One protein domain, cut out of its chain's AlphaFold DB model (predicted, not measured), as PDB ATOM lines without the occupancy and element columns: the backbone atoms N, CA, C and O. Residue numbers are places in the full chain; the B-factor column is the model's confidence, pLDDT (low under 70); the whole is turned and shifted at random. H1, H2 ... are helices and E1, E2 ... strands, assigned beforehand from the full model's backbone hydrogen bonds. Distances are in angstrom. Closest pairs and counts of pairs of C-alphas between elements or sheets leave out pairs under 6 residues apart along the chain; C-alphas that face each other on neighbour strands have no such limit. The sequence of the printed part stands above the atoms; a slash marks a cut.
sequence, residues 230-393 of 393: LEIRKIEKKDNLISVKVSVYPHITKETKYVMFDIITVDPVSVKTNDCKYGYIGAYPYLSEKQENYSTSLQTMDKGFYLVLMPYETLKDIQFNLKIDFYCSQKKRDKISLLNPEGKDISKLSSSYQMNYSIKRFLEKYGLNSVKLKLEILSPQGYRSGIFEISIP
ATOM      1  N   LEU A 230      60.644  35.019  18.398       65.25
ATOM      2  CA  LEU A 230      60.185  34.701  19.735       65.25
ATOM      3  C   LEU A 230      60.636  35.807  20.684       65.25
ATOM      4  O   LEU A 230      61.828  36.008  20.915       65.25
ATOM      5  N   GLU A 231      59.671  36.538  21.229       69.44
ATOM      6  CA  GLU A 231      59.914  37.611  22.186       69.44
ATOM      7  C   GLU A 231      59.761  37.078  23.606       69.44
ATOM      8  O   GLU A 231      58.662  36.683  23.995       69.44
ATOM      9  N   ILE A 232      60.840  37.078  24.390       73.88
ATOM     10  CA  ILE A 232      60.790  36.641  25.787       73.88
ATOM     11  C   ILE A 232      59.951  37.637  26.589       73.88
ATOM     12  O   ILE A 232      60.294  38.812  26.685       73.88
ATOM     13  N   ARG A 233      58.836  37.172  27.156       70.75
ATOM     14  CA  ARG A 233      57.920  37.998  27.955       70.75
ATOM     15  C   ARG A 233      58.178  37.864  29.438       70.75
ATOM     16  O   ARG A 233      58.110  38.846  30.168       70.75
ATOM     17  N   LYS A 234      58.407  36.633  29.888       79.81
ATOM     18  CA  LYS A 234      58.527  36.326  31.309       79.81
ATOM     19  C   LYS A 234      59.384  35.093  31.521       79.81
ATOM     20  O   LYS A 234      59.283  34.133  30.761       79.81
ATOM     21  N   ILE A 235      60.176  35.121  32.586       86.88
ATOM     22  CA  ILE A 235      60.957  33.984  33.065       86.88
ATOM     23  C   ILE A 235      60.559  33.739  34.521       86.88
ATOM     24  O   ILE A 235      60.713  34.618  35.366       86.88
ATOM     25  N   GLU A 236      60.025  32.560  34.804       88.00
ATOM     26  CA  GLU A 236      59.632  32.106  36.138       88.00
ATOM     27  C   GLU A 236      60.559  30.961  36.552       88.00
ATOM     28  O   GLU A 236      60.830  30.059  35.764       88.00
ATOM     29  N   LYS A 237      61.074  30.995  37.781       85.31
ATOM     30  CA  LYS A 237      62.026  30.000  38.286       85.31
ATOM     31  C   LYS A 237      61.407  29.295  39.483       85.31
ATOM     32  O   LYS A 237      60.897  29.957  40.383       85.31
ATOM     33  N   LYS A 238      61.458  27.970  39.475       78.12
ATOM     34  CA  LYS A 238      61.122  27.086  40.593       78.12
ATOM     35  C   LYS A 238      62.301  26.144  40.826       78.12
ATOM     36  O   LYS A 238      63.103  25.931  39.920       78.12
ATOM     37  N   ASP A 239      62.384  25.552  42.011       72.81
ATOM     38  CA  ASP A 239      63.533  24.735  42.441       72.81
ATOM     39  C   ASP A 239      63.883  23.571  41.496       72.81
ATOM     40  O   ASP A 239      65.020  23.096  41.460       72.81
ATOM     41  N   ASN A 240      62.904  23.110  40.720       75.31
ATOM     42  CA  ASN A 240      63.013  21.986  39.799       75.31
ATOM     43  C   ASN A 240      62.873  22.366  38.317       75.31
ATOM     44  O   ASN A 240      63.091  21.514  37.453       75.31
ATOM     45  N   LEU A 241      62.477  23.604  38.003       79.75
ATOM     46  CA  LEU A 241      62.102  23.979  36.644       79.75
ATOM     47  C   LEU A 241      62.217  25.480  36.391       79.75
ATOM     48  O   LEU A 241      61.849  26.305  37.225       79.75
ATOM     49  N   ILE A 242      62.633  25.832  35.178       88.62
ATOM     50  CA  ILE A 242      62.598  27.211  34.693       88.62
ATOM     51  C   ILE A 242      61.552  27.305  33.589       88.62
ATOM     52  O   ILE A 242      61.588  26.533  32.642       88.62
ATOM     53  N   SER A 243      60.622  28.243  33.689       89.81
ATOM     54  CA  SER A 243      59.584  28.459  32.689       89.81
ATOM     55  C   SER A 243      59.798  29.783  31.967       89.81
ATOM     56  O   SER A 243      59.993  30.820  32.597       89.81
ATOM     57  N   VAL A 244      59.765  29.755  30.640       88.25
ATOM     58  CA  VAL A 244      59.987  30.903  29.761       88.25
ATOM     59  C   VAL A 244      58.749  31.100  28.900       88.25
ATOM     60  O   VAL A 244      58.473  30.311  27.998       88.25
ATOM     61  N   LYS A 245      57.996  32.166  29.168       87.25
ATOM     62  CA  LYS A 245      56.857  32.577  28.343       87.25
ATOM     63  C   LYS A 245      57.353  33.474  27.223       87.25
ATOM     64  O   LYS A 245      58.046  34.464  27.481       87.25
ATOM     65  N   VAL A 246      56.972  33.151  25.996       77.50
ATOM     66  CA  VAL A 246      57.350  33.899  24.800       77.50
ATOM     67  C   VAL A 246      56.126  34.294  23.995       77.50
ATOM     68  O   VAL A 246      55.194  33.506  23.869       77.50
ATOM     69  N   SER A 247      56.159  35.481  23.396       73.25
ATOM     70  CA  SER A 247      55.230  35.839  22.323       73.25
ATOM     71  C   SER A 247      55.814  35.457  20.972       73.25
ATOM     72  O   SER A 247      57.009  35.635  20.728       73.25
ATOM     73  N   VAL A 248      54.960  34.973  20.077       63.56
ATOM     74  CA  VAL A 248      55.351  34.389  18.794       63.56
ATOM     75  C   VAL A 248      54.846  35.240  17.639       63.56
ATOM     76  O   VAL A 248      53.658  35.570  17.562       63.56
ATOM     77  N   TYR A 249      55.746  35.561  16.713       57.00
ATOM     78  CA  TYR A 249      55.446  36.347  15.519       57.00
ATOM     79  C   TYR A 249      56.070  35.708  14.281       57.00
ATOM     80  O   TYR A 249      57.232  35.355  14.364       57.00
ATOM     81  N   PRO A 250      55.364  35.574  13.143       57.69
ATOM     82  CA  PRO A 250      53.905  35.555  13.069       57.69
ATOM     83  C   PRO A 250      53.329  34.478  14.001       57.69
ATOM     84  O   PRO A 250      54.033  33.559  14.407       57.69
ATOM     85  N   HIS A 251      52.055  34.608  14.360       80.25
ATOM     86  CA  HIS A 251      51.385  33.621  15.204       80.25
ATOM     87  C   HIS A 251      51.406  32.238  14.543       80.25
ATOM     88  O   HIS A 251      51.249  32.120  13.326       80.25
ATOM     89  N   ILE A 252      51.592  31.196  15.350       75.94
ATOM     90  CA  ILE A 252      51.549  29.813  14.871       75.94
ATOM     91  C   ILE A 252      50.079  29.429  14.750       75.94
ATOM     92  O   ILE A 252      49.368  29.384  15.746       75.94
ATOM     93  N   THR A 253      49.600  29.216  13.530       81.38
ATOM     94  CA  THR A 253      48.190  28.901  13.266       81.38
ATOM     95  C   THR A 253      47.925  27.405  13.420       81.38
ATOM     96  O   THR A 253      48.837  26.601  13.250       81.38
ATOM     97  N   LYS A 254      46.662  27.012  13.631       83.50
ATOM     98  CA  LYS A 254      46.232  25.596  13.625       83.50
ATOM     99  C   LYS A 254      46.541  24.851  12.314       83.50
ATOM    100  O   LYS A 254      46.635  23.633  12.292       83.50
ATOM    101  N   GLU A 255      46.701  25.584  11.212       79.75
ATOM    102  CA  GLU A 255      47.100  25.036   9.904       79.75
ATOM    103  C   GLU A 255      48.585  24.644   9.876       79.75
ATOM    104  O   GLU A 255      49.025  23.848   9.043       79.75
ATOM    105  N   THR A 256      49.375  25.189  10.804       80.31
ATOM    106  CA  THR A 256      50.769  24.805  10.992       80.31
ATOM    107  C   THR A 256      50.795  23.432  11.655       80.31
ATOM    108  O   THR A 256      50.649  23.338  12.866       80.31
ATOM    109  N   LYS A 257      51.000  22.362  10.870       82.56
ATOM    110  CA  LYS A 257      51.002  20.972  11.375       82.56
ATOM    111  C   LYS A 257      51.831  20.798  12.652       82.56
ATOM    112  O   LYS A 257      51.378  20.164  13.598       82.56
ATOM    113  N   TYR A 258      53.048  21.342  12.661       89.44
ATOM    114  CA  TYR A 258      53.910  21.385  13.836       89.44
ATOM    115  C   TYR A 258      55.023  22.431  13.682       89.44
ATOM    116  O   TYR A 258      55.396  22.816  12.569       89.44
ATOM    117  N   VAL A 259      55.603  22.850  14.808       91.06
ATOM    118  CA  VAL A 259      56.818  23.674  14.873       91.06
ATOM    119  C   VAL A 259      57.847  22.988  15.765       91.06
ATOM    120  O   VAL A 259      57.502  22.481  16.823       91.06
ATOM    121  N   MET A 260      59.105  22.943  15.330       92.31
ATOM    122  CA  MET A 260      60.197  22.317  16.075       92.31
ATOM    123  C   MET A 260      61.038  23.391  16.749       92.31
ATOM    124  O   MET A 260      61.348  24.394  16.107       92.31
ATOM    125  N   PHE A 261      61.435  23.168  17.995       93.00
ATOM    126  CA  PHE A 261      62.294  24.071  18.749       93.00
ATOM    127  C   PHE A 261      63.482  23.337  19.370       93.00
ATOM    128  O   PHE A 261      63.361  22.204  19.834       93.00
ATOM    129  N   ASP A 262      64.615  24.027  19.402       93.25
ATOM    130  CA  ASP A 262      65.815  23.686  20.156       93.25
ATOM    131  C   ASP A 262      66.253  24.903  20.984       93.25
ATOM    132  O   ASP A 262      65.893  26.046  20.678       93.25
ATOM    133  N   ILE A 263      67.026  24.657  22.036       94.56
ATOM    134  CA  ILE A 263      67.610  25.694  22.879       94.56
ATOM    135  C   ILE A 263      69.116  25.575  22.808       94.56
ATOM    136  O   ILE A 263      69.712  24.573  23.199       94.56
ATOM    137  N   ILE A 264      69.727  26.647  22.328       95.19
ATOM    138  CA  ILE A 264      71.168  26.768  22.234       95.19
ATOM    139  C   ILE A 264      71.657  27.532  23.449       95.19
ATOM    140  O   ILE A 264      71.209  28.646  23.715       95.19
ATOM    141  N   THR A 265      72.606  26.945  24.172       96.06
ATOM    142  CA  THR A 265      73.380  27.686  25.169       96.06
ATOM    143  C   THR A 265      74.567  28.319  24.463       96.06
ATOM    144  O   THR A 265      75.394  27.618  23.879       96.06
ATOM    145  N   VAL A 266      74.626  29.645  24.487       92.81
ATOM    146  CA  VAL A 266      75.702  30.457  23.914       92.81
ATOM    147  C   VAL A 266      76.695  30.776  25.022       92.81
ATOM    148  O   VAL A 266      76.277  31.072  26.137       92.81
ATOM    149  N   ASP A 267      77.991  30.745  24.718       91.94
ATOM    150  CA  ASP A 267      79.062  31.012  25.687       91.94
ATOM    151  C   ASP A 267      78.884  30.169  26.973       91.94
ATOM    152  O   ASP A 267      78.677  30.707  28.065       91.94
ATOM    153  N   PRO A 268      78.835  28.827  26.838       92.06
ATOM    154  CA  PRO A 268      78.392  27.952  27.913       92.06
ATOM    155  C   PRO A 268      79.396  27.892  29.069       92.06
ATOM    156  O   PRO A 268      80.614  27.905  28.878       92.06
ATOM    157  N   VAL A 269      78.875  27.753  30.291       89.88
ATOM    158  CA  VAL A 269      79.697  27.706  31.508       89.88
ATOM    159  C   VAL A 269      80.468  26.395  31.561       89.88
ATOM    160  O   VAL A 269      79.869  25.319  31.583       89.88
ATOM    161  N   SER A 270      81.797  26.489  31.583       91.88
ATOM    162  CA  SER A 270      82.665  25.315  31.625       91.88
ATOM    163  C   SER A 270      82.799  24.757  33.039       91.88
ATOM    164  O   SER A 270      82.991  25.503  33.999       91.88
ATOM    165  N   VAL A 271      82.745  23.433  33.151       90.44
ATOM    166  CA  VAL A 271      82.950  22.682  34.392       90.44
ATOM    167  C   VAL A 271      83.971  21.571  34.169       90.44
ATOM    168  O   VAL A 271      84.049  20.981  33.088       90.44
ATOM    169  N   LYS A 272      84.774  21.279  35.193       84.94
ATOM    170  CA  LYS A 272      85.758  20.190  35.149       84.94
ATOM    171  C   LYS A 272      85.093  18.878  35.548       84.94
ATOM    172  O   LYS A 272      84.430  18.817  36.578       84.94
ATOM    173  N   THR A 273      85.298  17.827  34.759       79.56
ATOM    174  CA  THR A 273      84.882  16.463  35.112       79.56
ATOM    175  C   THR A 273      85.925  15.463  34.623       79.56
ATOM    176  O   THR A 273      86.638  15.751  33.662       79.56
ATOM    177  N   ASN A 274      85.993  14.290  35.252       78.25
ATOM    178  CA  ASN A 274      86.920  13.226  34.848       78.25
ATOM    179  C   ASN A 274      86.470  12.499  33.567       78.25
ATOM    180  O   ASN A 274      87.278  11.840  32.920       78.25
ATOM    181  N   ASP A 275      85.200  12.651  33.179       73.56
ATOM    182  CA  ASP A 275      84.571  11.923  32.070       73.56
ATOM    183  C   ASP A 275      84.721  12.643  30.715       73.56
ATOM    184  O   ASP A 275      84.304  12.119  29.679       73.56
ATOM    185  N   CYS A 276      85.245  13.875  30.695       83.88
ATOM    186  CA  CYS A 276      85.255  14.728  29.506       83.88
ATOM    187  C   CYS A 276      86.501  15.613  29.409       83.88
ATOM    188  O   CYS A 276      87.000  16.112  30.416       83.88
ATOM    189  N   LYS A 277      86.934  15.925  28.180       89.50
ATOM    190  CA  LYS A 277      87.985  16.931  27.956       89.50
ATOM    191  C   LYS A 277      87.476  18.354  28.201       89.50
ATOM    192  O   LYS A 277      88.181  19.161  28.799       89.50
ATOM    193  N   TYR A 278      86.255  18.651  27.756       91.94
ATOM    194  CA  TYR A 278      85.568  19.912  28.024       91.94
ATOM    195  C   TYR A 278      84.133  19.637  28.469       91.94
ATOM    196  O   TYR A 278      83.332  19.111  27.698       91.94
ATOM    197  N   GLY A 279      83.824  19.987  29.716       92.75
ATOM    198  CA  GLY A 279      82.487  19.883  30.283       92.75
ATOM    199  C   GLY A 279      81.795  21.236  30.283       92.75
ATOM    200  O   GLY A 279      82.440  22.254  30.547       92.75
ATOM    201  N   TYR A 280      80.494  21.242  30.011       93.56
ATOM    202  CA  TYR A 280      79.674  22.448  30.029       93.56
ATOM    203  C   TYR A 280      78.316  22.203  30.677       93.56
ATOM    204  O   TYR A 280      77.782  21.096  30.616       93.56
ATOM    205  N   ILE A 281      77.736  23.262  31.239       91.56
ATOM    206  CA  ILE A 281      76.329  23.294  31.647       91.56
ATOM    207  C   ILE A 281      75.538  24.067  30.596       91.56
ATOM    208  O   ILE A 281      75.909  25.182  30.221       91.56
ATOM    209  N   GLY A 282      74.441  23.472  30.135       92.25
ATOM    210  CA  GLY A 282      73.501  24.096  29.210       92.25
ATOM    211  C   GLY A 282      72.055  23.886  29.635       92.25
ATOM    212  O   GLY A 282      71.788  23.305  30.686       92.25
ATOM    213  N   ALA A 283      71.123  24.343  28.802       91.44
ATOM    214  CA  ALA A 283      69.693  24.118  28.980       91.44
ATOM    215  C   ALA A 283      69.050  23.486  27.739       91.44
ATOM    216  O   ALA A 283      69.499  23.713  26.617       91.44
ATOM    217  N   TYR A 284      67.988  22.712  27.951       89.94
ATOM    218  CA  TYR A 284      67.171  22.116  26.896       89.94
ATOM    219  C   TYR A 284      65.680  22.280  27.201       89.94
ATOM    220  O   TYR A 284      65.301  22.398  28.375       89.94
ATOM    221  N   PRO A 285      64.820  22.302  26.169       88.81
ATOM    222  CA  PRO A 285      63.387  22.353  26.383       88.81
ATOM    223  C   PRO A 285      62.888  20.997  26.899       88.81
ATOM    224  O   PRO A 285      63.199  19.943  26.351       88.81
ATOM    225  N   TYR A 286      62.084  21.039  27.950       80.12
ATOM    226  CA  TYR A 286      61.429  19.909  28.589       80.12
ATOM    227  C   TYR A 286      59.917  19.972  28.350       80.12
ATOM    228  O   TYR A 286      59.344  21.049  28.165       80.12
ATOM    229  N   LEU A 287      59.273  18.803  28.361       71.25
ATOM    230  CA  LEU A 287      57.837  18.666  28.139       71.25
ATOM    231  C   LEU A 287      57.046  19.507  29.142       71.25
ATOM    232  O   LEU A 287      57.249  19.432  30.355       71.25
ATOM    233  N   SER A 288      56.118  20.306  28.630       62.34
ATOM    234  CA  SER A 288      55.033  20.830  29.448       62.34
ATOM    235  C   SER A 288      53.932  19.776  29.524       62.34
ATOM    236  O   SER A 288      53.721  19.033  28.565       62.34
ATOM    237  N   GLU A 289      53.169  19.750  30.616       62.50
ATOM    238  CA  GLU A 289      51.850  19.114  30.584       62.50
ATOM    239  C   GLU A 289      51.038  19.667  29.402       62.50
ATOM    240  O   GLU A 289      51.273  20.803  28.953       62.50
ATOM    241  N   LYS A 290      50.119  18.845  28.877       62.06
ATOM    242  CA  LYS A 290      49.241  19.207  27.759       62.06
ATOM    243  C   LYS A 290      48.594  20.558  28.069       62.06
ATOM    244  O   LYS A 290      47.881  20.689  29.057       62.06
ATOM    245  N   GLN A 291      48.891  21.558  27.247       73.50
ATOM    246  CA  GLN A 291      48.269  22.870  27.364       73.50
ATOM    247  C   GLN A 291      46.927  22.824  26.632       73.50
ATOM    248  O   GLN A 291      46.758  22.043  25.694       73.50
ATOM    249  N   GLU A 292      45.982  23.673  27.031       80.88
ATOM    250  CA  GLU A 292      44.657  23.729  26.392       80.88
ATOM    251  C   GLU A 292      44.767  23.978  24.876       80.88
ATOM    252  O   GLU A 292      44.056  23.362  24.086       80.88
ATOM    253  N   ASN A 293      45.746  24.789  24.458       87.19
ATOM    254  CA  ASN A 293      45.817  25.315  23.091       87.19
ATOM    255  C   ASN A 293      46.830  24.588  22.187       87.19
ATOM    256  O   ASN A 293      46.841  24.808  20.973       87.19
ATOM    257  N   TYR A 294      47.714  23.761  22.755       89.69
ATOM    258  CA  TYR A 294      48.739  23.016  22.014       89.69
ATOM    259  C   TYR A 294      49.305  21.846  22.821       89.69
ATOM    260  O   TYR A 294      49.319  21.858  24.053       89.69
ATOM    261  N   SER A 295      49.859  20.856  22.126       89.62
ATOM    262  CA  SER A 295      50.691  19.820  22.742       89.62
ATOM    263  C   SER A 295      52.163  20.013  22.414       89.62
ATOM    264  O   SER A 295      52.531  20.610  21.398       89.62
ATOM    265  N   THR A 296      53.017  19.486  23.290       88.88
ATOM    266  CA  THR A 296      54.457  19.387  23.057       88.88
ATOM    267  C   THR A 296      54.912  17.942  23.209       88.88
ATOM    268  O   THR A 296      54.345  17.171  23.980       88.88
ATOM    269  N   SER A 297      55.917  17.553  22.431       87.50
ATOM    270  CA  SER A 297      56.563  16.241  22.512       87.50
ATOM    271  C   SER A 297      58.032  16.368  22.112       87.50
ATOM    272  O   SER A 297      58.368  17.227  21.302       87.50
ATOM    273  N   LEU A 298      58.916  15.546  22.672       87.56
ATOM    274  CA  LEU A 298      60.306  15.462  22.222       87.56
ATOM    275  C   LEU A 298      60.397  14.342  21.188       87.56
ATOM    276  O   LEU A 298      60.055  13.202  21.502       87.56
ATOM    277  N   GLN A 299      60.803  14.662  19.959       86.62
ATOM    278  CA  GLN A 299      60.844  13.695  18.859       86.62
ATOM    279  C   GLN A 299      62.101  13.852  18.007       86.62
ATOM    280  O   GLN A 299      62.617  14.957  17.816       86.62
ATOM    281  N   THR A 300      62.561  12.727  17.457       85.62
ATOM    282  CA  THR A 300      63.598  12.697  16.424       85.62
ATOM    283  C   THR A 300      62.953  12.965  15.074       85.62
ATOM    284  O   THR A 300      62.011  12.280  14.687       85.62
ATOM    285  N   MET A 301      63.473  13.956  14.365       82.44
ATOM    286  CA  MET A 301      63.047  14.377  13.033       82.44
ATOM    287  C   MET A 301      64.263  14.339  12.095       82.44
ATOM    288  O   MET A 301      65.400  14.282  12.563       82.44
ATOM    289  N   ASP A 302      64.055  14.429  10.778       68.81
ATOM    290  CA  ASP A 302      65.097  14.236   9.743       68.81
ATOM    291  C   ASP A 302      66.395  15.050   9.935       68.81
ATOM    292  O   ASP A 302      67.431  14.726   9.360       68.81
ATOM    293  N   LYS A 303      66.357  16.131  10.723       70.12
ATOM    294  CA  LYS A 303      67.490  17.036  10.973       70.12
ATOM    295  C   LYS A 303      67.935  17.094  12.438       70.12
ATOM    296  O   LYS A 303      68.637  18.036  12.796       70.12
ATOM    297  N   GLY A 304      67.489  16.174  13.293       84.75
ATOM    298  CA  GLY A 304      67.853  16.148  14.712       84.75
ATOM    299  C   GLY A 304      66.688  15.897  15.668       84.75
ATOM    300  O   GLY A 304      65.567  15.596  15.264       84.75
ATOM    301  N   PHE A 305      66.967  16.024  16.956       89.88
ATOM    302  CA  PHE A 305      66.027  15.842  18.051       89.88
ATOM    303  C   PHE A 305      65.495  17.201  18.521       89.88
ATOM    304  O   PHE A 305      66.269  18.112  18.807       89.88
ATOM    305  N   TYR A 306      64.174  17.366  18.576       91.81
ATOM    306  CA  TYR A 306      63.546  18.667  18.828       91.81
ATOM    307  C   TYR A 306      62.359  18.563  19.781       91.81
ATOM    308  O   TYR A 306      61.690  17.531  19.859       91.81
ATOM    309  N   LEU A 307      62.030  19.683  20.432       91.31
ATOM    310  CA  LEU A 307      60.698  19.891  20.991       91.31
ATOM    311  C   LEU A 307      59.730  20.208  19.849       91.31
ATOM    312  O   LEU A 307      59.769  21.290  19.266       91.31
ATOM    313  N   VAL A 308      58.856  19.261  19.536       91.75
ATOM    314  CA  VAL A 308      57.790  19.396  18.549       91.75
ATOM    315  C   VAL A 308      56.540  19.929  19.231       91.75
ATOM    316  O   VAL A 308      56.000  19.301  20.141       91.75
ATOM    317  N   LEU A 309      56.072  21.080  18.767       92.06
ATOM    318  CA  LEU A 309      54.837  21.721  19.187       92.06
ATOM    319  C   LEU A 309      53.765  21.543  18.113       92.06
ATOM    320  O   LEU A 309      53.998  21.886  16.953       92.06
ATOM    321  N   MET A 310      52.590  21.055  18.506       91.31
ATOM    322  CA  MET A 310      51.428  20.885  17.629       91.31
ATOM    323  C   MET A 310      50.288  21.797  18.110       91.31
ATOM    324  O   MET A 310      49.756  21.572  19.200       91.31
ATOM    325  N   PRO A 311      49.930  22.846  17.350       91.06
ATOM    326  CA  PRO A 311      48.881  23.783  17.737       91.06
ATOM    327  C   PRO A 311      47.481  23.192  17.513       91.06
ATOM    328  O   PRO A 311      47.197  22.646  16.449       91.06
ATOM    329  N   TYR A 312      46.583  23.362  18.484       89.94
ATOM    330  CA  TYR A 312      45.142  23.121  18.311       89.94
ATOM    331  C   TYR A 312      44.407  24.402  17.891       89.94
ATOM    332  O   TYR A 312      43.405  24.355  17.178       89.94
ATOM    333  N   GLU A 313      44.963  25.558  18.260       87.00
ATOM    334  CA  GLU A 313      44.458  26.887  17.924       87.00
ATOM    335  C   GLU A 313      45.577  27.822  17.447       87.00
ATOM    336  O   GLU A 313      46.744  27.446  17.363       87.00
ATOM    337  N   THR A 314      45.235  29.070  17.108       82.06
ATOM    338  CA  THR A 314      46.250  30.074  16.758       82.06
ATOM    339  C   THR A 314      46.964  30.577  18.009       82.06
ATOM    340  O   THR A 314      46.372  31.255  18.846       82.06
ATOM    341  N   LEU A 315      48.262  30.307  18.102       78.12
ATOM    342  CA  LEU A 315      49.094  30.628  19.254       78.12
ATOM    343  C   LEU A 315      49.764  31.990  19.095       78.12
ATOM    344  O   LEU A 315      50.576  32.209  18.189       78.12
ATOM    345  N   LYS A 316      49.444  32.892  20.023       75.88
ATOM    346  CA  LYS A 316      50.127  34.184  20.187       75.88
ATOM    347  C   LYS A 316      51.284  34.101  21.171       75.88
ATOM    348  O   LYS A 316      52.277  34.802  20.993       75.88
ATOM    349  N   ASP A 317      51.158  33.220  22.158       80.69
ATOM    350  CA  ASP A 317      52.123  33.013  23.225       80.69
ATOM    351  C   ASP A 317      52.354  31.511  23.448       80.69
ATOM    352  O   ASP A 317      51.441  30.701  23.284       80.69
ATOM    353  N   ILE A 318      53.586  31.147  23.801       88.38
ATOM    354  CA  ILE A 318      54.026  29.774  24.086       88.38
ATOM    355  C   ILE A 318      54.844  29.786  25.373       88.38
ATOM    356  O   ILE A 318      55.532  30.760  25.678       88.38
ATOM    357  N   GLN A 319      54.788  28.695  26.128       90.38
ATOM    358  CA  GLN A 319      55.602  28.495  27.315       90.38
ATOM    359  C   GLN A 319      56.601  27.362  27.073       90.38
ATOM    360  O   GLN A 319      56.217  26.242  26.749       90.38
ATOM    361  N   PHE A 320      57.885  27.653  27.263       88.75
ATOM    362  CA  PHE A 320      58.952  26.662  27.272       88.75
ATOM    363  C   PHE A 320      59.352  26.366  28.707       88.75
ATOM    364  O   PHE A 320      59.719  27.267  29.455       88.75
ATOM    365  N   ASN A 321      59.322  25.098  29.088       88.88
ATOM    366  CA  ASN A 321      59.892  24.646  30.346       88.88
ATOM    367  C   ASN A 321      61.318  24.179  30.066       88.88
ATOM    368  O   ASN A 321      61.535  23.440  29.116       88.88
ATOM    369  N   LEU A 322      62.297  24.648  30.830       89.00
ATOM    370  CA  LEU A 322      63.709  24.370  30.617       89.00
ATOM    371  C   LEU A 322      64.242  23.518  31.758       89.00
ATOM    372  O   LEU A 322      63.951  23.779  32.930       89.00
ATOM    373  N   LYS A 323      65.078  22.548  31.401       87.56
ATOM    374  CA  LYS A 323      65.951  21.838  32.334       87.56
ATOM    375  C   LYS A 323      67.398  22.123  31.982       87.56
ATOM    376  O   LYS A 323      67.709  22.383  30.820       87.56
ATOM    377  N   ILE A 324      68.261  22.091  32.991       88.12
ATOM    378  CA  ILE A 324      69.703  22.192  32.789       88.12
ATOM    379  C   ILE A 324      70.321  20.804  32.861       88.12
ATOM    380  O   ILE A 324      69.885  19.960  33.643       88.12
ATOM    381  N   ASP A 325      71.322  20.562  32.030       88.50
ATOM    382  CA  ASP A 325      72.068  19.309  32.066       88.50
ATOM    383  C   ASP A 325      73.506  19.520  31.590       88.50
ATOM    384  O   ASP A 325      73.925  20.621  31.207       88.50
ATOM    385  N   PHE A 326      74.270  18.441  31.670       90.44
ATOM    386  CA  PHE A 326      75.683  18.393  31.377       90.44
ATOM    387  C   PHE A 326      75.966  17.999  29.921       90.44
ATOM    388  O   PHE A 326      75.471  16.991  29.408       90.44
ATOM    389  N   TYR A 327      76.850  18.763  29.282       92.25
ATOM    390  CA  TYR A 327      77.355  18.525  27.935       92.25
ATOM    391  C   TYR A 327      78.846  18.188  27.967       92.25
ATOM    392  O   TYR A 327      79.662  18.953  28.486       92.25
ATOM    393  N   CYS A 328      79.212  17.065  27.359       92.12
ATOM    394  CA  CYS A 328      80.583  16.602  27.200       92.12
ATOM    395  C   CYS A 328      81.058  16.847  25.767       92.12
ATOM    396  O   CYS A 328      80.441  16.367  24.816       92.12
ATOM    397  N   SER A 329      82.188  17.540  25.618       92.06
ATOM    398  CA  SER A 329      82.831  17.761  24.326       92.06
ATOM    399  C   SER A 329      84.298  17.354  24.305       92.06
ATOM    400  O   SER A 329      85.028  17.464  25.295       92.06
ATOM    401  N   GLN A 330      84.752  16.951  23.119       88.62
ATOM    402  CA  GLN A 330      86.173  16.736  22.827       88.62
ATOM    403  C   GLN A 330      86.901  18.026  22.421       88.62
ATOM    404  O   GLN A 330      88.134  18.076  22.421       88.62
ATOM    405  N   LYS A 331      86.160  19.084  22.070       91.44
ATOM    406  CA  LYS A 331      86.701  20.374  21.629       91.44
ATOM    407  C   LYS A 331      86.122  21.514  22.466       91.44
ATOM    408  O   LYS A 331      85.118  21.367  23.158       91.44
ATOM    409  N   LYS A 332      86.772  22.675  22.413       92.44
ATOM    410  CA  LYS A 332      86.203  23.879  23.019       92.44
ATOM    411  C   LYS A 332      84.972  24.312  22.209       92.44
ATOM    412  O   LYS A 332      85.036  24.301  20.981       92.44
ATOM    413  N   ARG A 333      83.879  24.671  22.883       92.44
ATOM    414  CA  ARG A 333      82.605  25.065  22.270       92.44
ATOM    415  C   ARG A 333      82.234  26.482  22.691       92.44
ATOM    416  O   ARG A 333      82.299  26.816  23.868       92.44
ATOM    417  N   ASP A 334      81.864  27.294  21.712       92.88
ATOM    418  CA  ASP A 334      81.284  28.632  21.865       92.88
ATOM    419  C   ASP A 334      79.752  28.580  21.971       92.88
ATOM    420  O   ASP A 334      79.125  29.498  22.495       92.88
ATOM    421  N   LYS A 335      79.149  27.486  21.504       94.94
ATOM    422  CA  LYS A 335      77.728  27.170  21.638       94.94
ATOM    423  C   LYS A 335      77.520  25.665  21.774       94.94
ATOM    424  O   LYS A 335      78.280  24.878  21.210       94.94
ATOM    425  N   ILE A 336      76.474  25.271  22.489       94.94
ATOM    426  CA  ILE A 336      76.079  23.867  22.650       94.94
ATOM    427  C   ILE A 336      74.561  23.714  22.519       94.94
ATOM    428  O   ILE A 336      73.804  24.573  22.974       94.94
ATOM    429  N   SER A 337      74.129  22.600  21.926       94.38
ATOM    430  CA  SER A 337      72.756  22.092  22.010       94.38
ATOM    431  C   SER A 337      72.772  20.779  22.778       94.38
ATOM    432  O   SER A 337      73.485  19.847  22.407       94.38
ATOM    433  N   LEU A 338      71.988  20.701  23.850       92.56
ATOM    434  CA  LEU A 338      71.838  19.467  24.622       92.56
ATOM    435  C   LEU A 338      70.955  18.435  23.902       92.56
ATOM    436  O   LEU A 338      71.110  17.246  24.171       92.56
ATOM    437  N   LEU A 339      70.055  18.858  23.003       91.06
ATOM    438  CA  LEU A 339      69.251  17.938  22.190       91.06
ATOM    439  C   LEU A 339      70.017  17.435  20.961       91.06
ATOM    440  O   LEU A 339      69.858  16.284  20.568       91.06
ATOM    441  N   ASN A 340      70.861  18.288  20.377       91.88
ATOM    442  CA  ASN A 340      71.584  18.031  19.132       91.88
ATOM    443  C   ASN A 340      73.101  18.225  19.322       91.88
ATOM    444  O   ASN A 340      73.664  19.204  18.821       91.88
ATOM    445  N   PRO A 341      73.788  17.333  20.061       90.81
ATOM    446  CA  PRO A 341      75.236  17.411  20.225       90.81
ATOM    447  C   PRO A 341      75.978  17.240  18.890       90.81
ATOM    448  O   PRO A 341      75.540  16.520  17.994       90.81
ATOM    449  N   GLU A 342      77.125  17.908  18.743       88.31
ATOM    450  CA  GLU A 342      77.872  17.927  17.487       88.31
ATOM    451  C   GLU A 342      78.911  16.796  17.424       88.31
ATOM    452  O   GLU A 342      79.841  16.727  18.232       88.31
ATOM    453  N   GLY A 343      78.840  15.962  16.385       84.19
ATOM    454  CA  GLY A 343      79.866  14.961  16.092       84.19
ATOM    455  C   GLY A 343      79.963  13.874  17.165       84.19
ATOM    456  O   GLY A 343      79.050  13.072  17.308       84.19
ATOM    457  N   LYS A 344      81.096  13.815  17.881       83.19
ATOM    458  CA  LYS A 344      81.353  12.834  18.959       83.19
ATOM    459  C   LYS A 344      81.021  13.370  20.358       83.19
ATOM    460  O   LYS A 344      81.391  12.745  21.351       83.19
ATOM    461  N   ASP A 345      80.410  14.546  20.437       89.50
ATOM    462  CA  ASP A 345      80.014  15.138  21.708       89.50
ATOM    463  C   ASP A 345      78.803  14.396  22.284       89.50
ATOM    464  O   ASP A 345      77.995  13.821  21.552       89.50
ATOM    465  N   ILE A 346      78.690  14.379  23.610       85.50
ATOM    466  CA  ILE A 346      77.663  13.616  24.318       85.50
ATOM    467  C   ILE A 346      76.942  14.558  25.266       85.50
ATOM    468  O   ILE A 346      77.537  15.135  26.174       85.50
ATOM    469  N   SER A 347      75.636  14.670  25.085       81.62
ATOM    470  CA  SER A 347      74.751  15.211  26.103       81.62
ATOM    471  C   SER A 347      74.232  14.032  26.908       81.62
ATOM    472  O   SER A 347      73.573  13.146  26.357       81.62
ATOM    473  N   LYS A 348      74.541  13.987  28.208       68.88
ATOM    474  CA  LYS A 348      73.814  13.089  29.105       68.88
ATOM    475  C   LYS A 348      72.468  13.773  29.302       68.88
ATOM    476  O   LYS A 348      72.295  14.423  30.317       68.88
ATOM    477  N   LEU A 349      71.548  13.656  28.337       68.00
ATOM    478  CA  LEU A 349      70.122  13.857  28.591       68.00
ATOM    479  C   LEU A 349      69.767  12.759  29.580       68.00
ATOM    480  O   LEU A 349      69.397  11.648  29.196       68.00
ATOM    481  N   SER A 350      70.081  13.008  30.846       51.03
ATOM    482  CA  SER A 350      69.955  12.020  31.893       51.03
ATOM    483  C   SER A 350      68.513  11.520  31.873       51.03
ATOM    484  O   SER A 350      67.613  12.173  31.344       51.03
ATOM    485  N   SER A 351      68.260  10.353  32.445       42.19
ATOM    486  CA  SER A 351      66.931   9.787  32.701       42.19
ATOM    487  C   SER A 351      66.072  10.658  33.654       42.19
ATOM    488  O   SER A 351      65.280  10.173  34.453       42.19
ATOM    489  N   SER A 352      66.188  11.983  33.549       43.53
ATOM    490  CA  SER A 352      65.485  13.084  34.192       43.53
ATOM    491  C   SER A 352      64.088  13.322  33.596       43.53
ATOM    492  O   SER A 352      63.552  14.431  33.641       43.53
ATOM    493  N   TYR A 353      63.429  12.260  33.127       44.34
ATOM    494  CA  TYR A 353      61.964  12.194  33.186       44.34
ATOM    495  C   TYR A 353      61.466  12.104  34.641       44.34
ATOM    496  O   TYR A 353      60.282  12.296  34.898       44.34
ATOM    497  N   GLN A 354      62.360  11.862  35.606       46.00
ATOM    498  CA  GLN A 354      62.029  11.768  37.024       46.00
ATOM    499  C   GLN A 354      61.653  13.126  37.645       46.00
ATOM    500  O   GLN A 354      62.354  14.131  37.499       46.00
ATOM    501  N   MET A 355      60.548  13.117  38.394       48.00
ATOM    502  CA  MET A 355      59.910  14.270  39.047       48.00
ATOM    503  C   MET A 355      60.739  14.911  40.189       48.00
ATOM    504  O   MET A 355      60.387  15.991  40.650       48.00
ATOM    505  N   ASN A 356      61.864  14.308  40.601       56.44
ATOM    506  CA  ASN A 356      62.674  14.717  41.769       56.44
ATOM    507  C   ASN A 356      63.957  15.510  41.439       56.44
ATOM    508  O   ASN A 356      64.880  15.590  42.250       56.44
ATOM    509  N   TYR A 357      64.045  16.088  40.244       68.50
ATOM    510  CA  TYR A 357      65.194  16.896  39.835       68.50
ATOM    511  C   TYR A 357      65.251  18.228  40.609       68.50
ATOM    512  O   TYR A 357      64.338  19.040  40.498       68.50
ATOM    513  N   SER A 358      66.326  18.464  41.368       84.12
ATOM    514  CA  SER A 358      66.611  19.754  42.014       84.12
ATOM    515  C   SER A 358      67.785  20.423  41.312       84.12
ATOM    516  O   SER A 358      68.888  19.874  41.284       84.12
ATOM    517  N   ILE A 359      67.545  21.623  40.783       85.25
ATOM    518  CA  ILE A 359      68.556  22.412  40.076       85.25
ATOM    519  C   ILE A 359      69.753  22.693  40.991       85.25
ATOM    520  O   ILE A 359      70.899  22.491  40.594       85.25
ATOM    521  N   LYS A 360      69.484  23.063  42.247       86.62
ATOM    522  CA  LYS A 360      70.511  23.330  43.257       86.62
ATOM    523  C   LYS A 360      71.441  22.129  43.468       86.62
ATOM    524  O   LYS A 360      72.651  22.257  43.329       86.62
ATOM    525  N   ARG A 361      70.879  20.936  43.712       86.19
ATOM    526  CA  ARG A 361      71.677  19.705  43.898       86.19
ATOM    527  C   ARG A 361      72.488  19.341  42.654       86.19
ATOM    528  O   ARG A 361      73.585  18.799  42.767       86.19
ATOM    529  N   PHE A 362      71.951  19.615  41.462       86.94
ATOM    530  CA  PHE A 362      72.685  19.414  40.214       86.94
ATOM    531  C   PHE A 362      73.913  20.332  40.138       86.94
ATOM    532  O   PHE A 362      74.996  19.849  39.823       86.94
ATOM    533  N   LEU A 363      73.773  21.621  40.462       88.25
ATOM    534  CA  LEU A 363      74.894  22.568  40.460       88.25
ATOM    535  C   LEU A 363      75.953  22.210  41.514       88.25
ATOM    536  O   LEU A 363      77.146  22.195  41.197       88.25
ATOM    537  N   GLU A 364      75.526  21.814  42.717       88.88
ATOM    538  CA  GLU A 364      76.410  21.383  43.811       88.88
ATOM    539  C   GLU A 364      77.304  20.198  43.407       88.88
ATOM    540  O   GLU A 364      78.486  20.173  43.751       88.88
ATOM    541  N   LYS A 365      76.795  19.255  42.595       86.81
ATOM    542  CA  LYS A 365      77.588  18.132  42.055       86.81
ATOM    543  C   LYS A 365      78.799  18.594  41.235       86.81
ATOM    544  O   LYS A 365      79.796  17.877  41.157       86.81
ATOM    545  N   TYR A 366      78.716  19.773  40.626       87.31
ATOM    546  CA  TYR A 366      79.794  20.379  39.844       87.31
ATOM    547  C   TYR A 366      80.523  21.498  40.604       87.31
ATOM    548  O   TYR A 366      81.297  22.239  39.999       87.31
ATOM    549  N   GLY A 367      80.300  21.620  41.920       88.44
ATOM    550  CA  GLY A 367      80.936  22.629  42.768       88.44
ATOM    551  C   GLY A 367      80.473  24.059  42.479       88.44
ATOM    552  O   GLY A 367      81.207  25.006  42.754       88.44
ATOM    553  N   LEU A 368      79.288  24.223  41.891       89.06
ATOM    554  CA  LEU A 368      78.711  25.527  41.593       89.06
ATOM    555  C   LEU A 368      77.598  25.837  42.585       89.06
ATOM    556  O   LEU A 368      76.705  25.024  42.796       89.06
ATOM    557  N   ASN A 369      77.632  27.048  43.135       88.69
ATOM    558  CA  ASN A 369      76.501  27.563  43.896       88.69
ATOM    559  C   ASN A 369      75.436  28.098  42.944       88.69
ATOM    560  O   ASN A 369      74.290  27.741  43.100       88.69
ATOM    561  N   SER A 370      75.831  28.862  41.920       89.88
ATOM    562  CA  SER A 370      74.925  29.455  40.932       89.88
ATOM    563  C   SER A 370      75.511  29.368  39.522       89.88
ATOM    564  O   SER A 370      76.718  29.188  39.342       89.88
ATOM    565  N   VAL A 371      74.662  29.518  38.502       90.94
ATOM    566  CA  VAL A 371      75.082  29.567  37.096       90.94
ATOM    567  C   VAL A 371      74.303  30.632  36.327       90.94
ATOM    568  O   VAL A 371      73.107  30.831  36.534       90.94
ATOM    569  N   LYS A 372      74.974  31.328  35.408       93.88
ATOM    570  CA  LYS A 372      74.337  32.259  34.472       93.88
ATOM    571  C   LYS A 372      74.419  31.685  33.064       93.88
ATOM    572  O   LYS A 372      75.514  31.489  32.549       93.88
ATOM    573  N   LEU A 373      73.269  31.427  32.450       92.94
ATOM    574  CA  LEU A 373      73.173  30.867  31.103       92.94
ATOM    575  C   LEU A 373      72.692  31.933  30.122       92.94
ATOM    576  O   LEU A 373      71.690  32.599  30.384       92.94
ATOM    577  N   LYS A 374      73.382  32.068  28.987       92.00
ATOM    578  CA  LYS A 374      72.916  32.828  27.820       92.00
ATOM    579  C   LYS A 374      72.291  31.842  26.845       92.00
ATOM    580  O   LYS A 374      72.963  30.925  26.379       92.00
ATOM    581  N   LEU A 375      71.009  32.005  26.558       90.44
ATOM    582  CA  LEU A 375      70.233  31.062  25.766       90.44
ATOM    583  C   LEU A 375      69.643  31.725  24.528       90.44
ATOM    584  O   LEU A 375      69.335  32.917  24.519       90.44
ATOM    585  N   GLU A 376      69.437  30.917  23.500       91.19
ATOM    586  CA  GLU A 376      68.725  31.282  22.286       91.19
ATOM    587  C   GLU A 376      67.792  30.137  21.879       91.19
ATOM    588  O   GLU A 376      68.213  28.986  21.794       91.19
ATOM    589  N   ILE A 377      66.518  30.445  21.627       88.88
ATOM    590  CA  ILE A 377      65.546  29.478  21.112       88.88
ATOM    591  C   ILE A 377      65.596  29.536  19.590       88.88
ATOM    592  O   ILE A 377      65.409  30.605  19.004       88.88
ATOM    593  N   LEU A 378      65.809  28.385  18.956       89.50
ATOM    594  CA  LEU A 378      65.873  28.244  17.507       89.50
ATOM    595  C   LEU A 378      64.867  27.215  17.010       89.50
ATOM    596  O   LEU A 378      64.525  26.260  17.695       89.50
ATOM    597  N   SER A 379      64.434  27.394  15.772       89.38
ATOM    598  CA  SER A 379      63.562  26.477  15.060       89.38
ATOM    599  C   SER A 379      64.079  26.287  13.638       89.38
ATOM    600  O   SER A 379      64.354  27.285  12.962       89.38
ATOM    601  N   PRO A 380      64.147  25.047  13.122       85.31
ATOM    602  CA  PRO A 380      64.415  24.792  11.707       85.31
ATOM    603  C   PRO A 380      63.412  25.484  10.773       85.31
ATOM    604  O   PRO A 380      63.744  25.820   9.639       85.31
ATOM    605  N   GLN A 381      62.193  25.747  11.254       84.50
ATOM    606  CA  GLN A 381      61.175  26.522  10.550       84.50
ATOM    607  C   GLN A 381      61.467  28.035  10.548       84.50
ATOM    608  O   GLN A 381      60.674  28.803  10.010       84.50
ATOM    609  N   GLY A 382      62.572  28.495  11.133       75.00
ATOM    610  CA  GLY A 382      63.008  29.890  11.116       75.00
ATOM    611  C   GLY A 382      62.568  30.723  12.319       75.00
ATOM    612  O   GLY A 382      62.951  31.886  12.373       75.00
ATOM    613  N   TYR A 383      61.811  30.161  13.276       77.81
ATOM    614  CA  TYR A 383      61.538  30.839  14.552       77.81
ATOM    615  C   TYR A 383      62.821  31.009  15.365       77.81
ATOM    616  O   TYR A 383      63.532  30.037  15.604       77.81
ATOM    617  N   ARG A 384      63.114  32.239  15.791       78.81
ATOM    618  CA  ARG A 384      64.325  32.557  16.555       78.81
ATOM    619  C   ARG A 384      64.056  33.584  17.649       78.81
ATOM    620  O   ARG A 384      63.376  34.576  17.398       78.81
ATOM    621  N   SER A 385      64.592  33.380  18.847       74.56
ATOM    622  CA  SER A 385      64.641  34.430  19.873       74.56
ATOM    623  C   SER A 385      65.891  35.300  19.718       74.56
ATOM    624  O   SER A 385      66.851  34.913  19.057       74.56
ATOM    625  N   GLY A 386      65.912  36.468  20.364       73.75
ATOM    626  CA  GLY A 386      67.193  37.082  20.735       73.75
ATOM    627  C   GLY A 386      67.911  36.240  21.798       73.75
ATOM    628  O   GLY A 386      67.296  35.354  22.398       73.75
ATOM    629  N   ILE A 387      69.188  36.532  22.056       81.19
ATOM    630  CA  ILE A 387      69.900  35.941  23.196       81.19
ATOM    631  C   ILE A 387      69.310  36.521  24.483       81.19
ATOM    632  O   ILE A 387      69.212  37.740  24.624       81.19
ATOM    633  N   PHE A 388      68.926  35.656  25.415       78.44
ATOM    634  CA  PHE A 388      68.417  36.039  26.730       78.44
ATOM    635  C   PHE A 388      69.195  35.336  27.835       78.44
ATOM    636  O   PHE A 388      69.783  34.278  27.626       78.44
ATOM    637  N   GLU A 389      69.212  35.935  29.020       87.50
ATOM    638  CA  GLU A 389      70.008  35.444  30.140       87.50
ATOM    639  C   GLU A 389      69.129  34.917  31.271       87.50
ATOM    640  O   GLU A 389      68.127  35.528  31.644       87.50
ATOM    641  N   ILE A 390      69.541  33.793  31.854       86.00
ATOM    642  CA  ILE A 390      68.927  33.220  33.048       86.00
ATOM    643  C   ILE A 390      70.012  33.007  34.095       86.00
ATOM    644  O   ILE A 390      70.931  32.215  33.904       86.00
ATOM    645  N   SER A 391      69.870  33.691  35.227       89.00
ATOM    646  CA  SER A 391      70.635  33.403  36.444       89.00
ATOM    647  C   SER A 391      69.898  32.375  37.290       89.00
ATOM    648  O   SER A 391      68.742  32.593  37.661       89.00
ATOM    649  N   ILE A 392      70.562  31.275  37.590       84.69
ATOM    650  CA  ILE A 392      70.062  30.169  38.392       84.69
ATOM    651  C   ILE A 392      70.864  30.177  39.698       84.69
ATOM    652  O   ILE A 392      72.093  30.167  39.609       84.69
ATOM    653  N   PRO A 393      70.196  30.296  40.857       72.31
ATOM    654  CA  PRO A 393      70.851  30.443  42.148       72.31
ATOM    655  C   PRO A 393      71.503  29.168  42.657       72.31
ATOM    656  O   PRO A 393      71.166  28.069  42.150       72.31
TER     657      PRO A 393
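What this domain is: This is residues 230 to 393 of the 393 residues of an uncharacterized protein of Persephonella hydrogeniphila (UniProt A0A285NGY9). A sheet of five strands, E1, E2, E8, E5 and E4, curls like part of a barrel, and the hairpin of E10 and E11 from a second, branched sheet fills its open side, closing the ring loosely. E3 of the second sheet passes close to E5, the hairpin of E6 and E7 extends that sheet, and the short helix H1 sits near one end of E2 and E10. The 164 printed residues hold eleven named strands and one named helix, in the order E1 to E9, H1, E10, E11: mostly strand, with both sheets antiparallel. The whole is compact, with a radius of gyration of the C-alphas of 15.6 A and spans of 48 by 32 by 28 A.

How they stand to each other: The curled, strongly twisted sheet runs E1, residues 230 to 238, E2, residues 241 to 252, E8, residues 315 to 329, E5, residues 278 to 286, and E4, residues 269 to 271. Within hydrogen-bond range are N 236 and O 243 in the hairpin E1 and E2, 2.8 A, N 244 and O 320 between E2 and E8, 2.8 A, N 280 and O 327 between E5 and E8, 2.9 A, and N 271 and O 279 in the hairpin E4 and E5, 2.9 A. In the branched sheet, E3, residues 259 to 266, has E7, residues 304 to 311, and E9, residues 335 to 337, on one side and E10, residues 371 to 378, on the other side. N 261 and O 307, 2.8 A, N 265 and O 336, 2.9 A, and N 264 and O 376, 2.8 A, are within hydrogen-bond range. E6, residues 294 to 301, forms a hairpin with E7, with N 297 and O 308 at 2.9 A; E11, residues 388 to 392, forms one with E10, with N 373 and O 390 at 2.9 A. Between the sheets, the closest C-alphas of E3 and E5 are those of Ile 263 and Tyr 284, 5.4 A, and of E1 and E11 those of Ile 232 and Phe 388, 7.7 A. H1, residues 359 to 365, only grazes both sheets, with its residues 359 to 363; every O i to N i+4 pair in it is within hydrogen-bond range.

Where its parts are: E1 begins at C-alpha 230, (60.185, 34.701, 19.735), and measures 22.2 A. E8, 36.5 A, ends at C-alpha 329, (82.831, 17.761, 24.326), and bends by 68 degrees at residue 326. E2, 24.9 A, bends by 106 degrees at residue 249. E5 measures 24.1 A, E3 22.0 A and E10 21.7 A. E11 ends at C-alpha 392, (70.062, 30.169, 38.392).

The domain as a whole: The C-alphas farthest apart, those of Glu 255 and Asn 274, are 48.4 A apart. The printed part has no cut; the link E9 to H1, residues 338 to 358, is long. Mean pLDDT of the printed part is 83.2; 19 residues are under 70, among them 348 to 357.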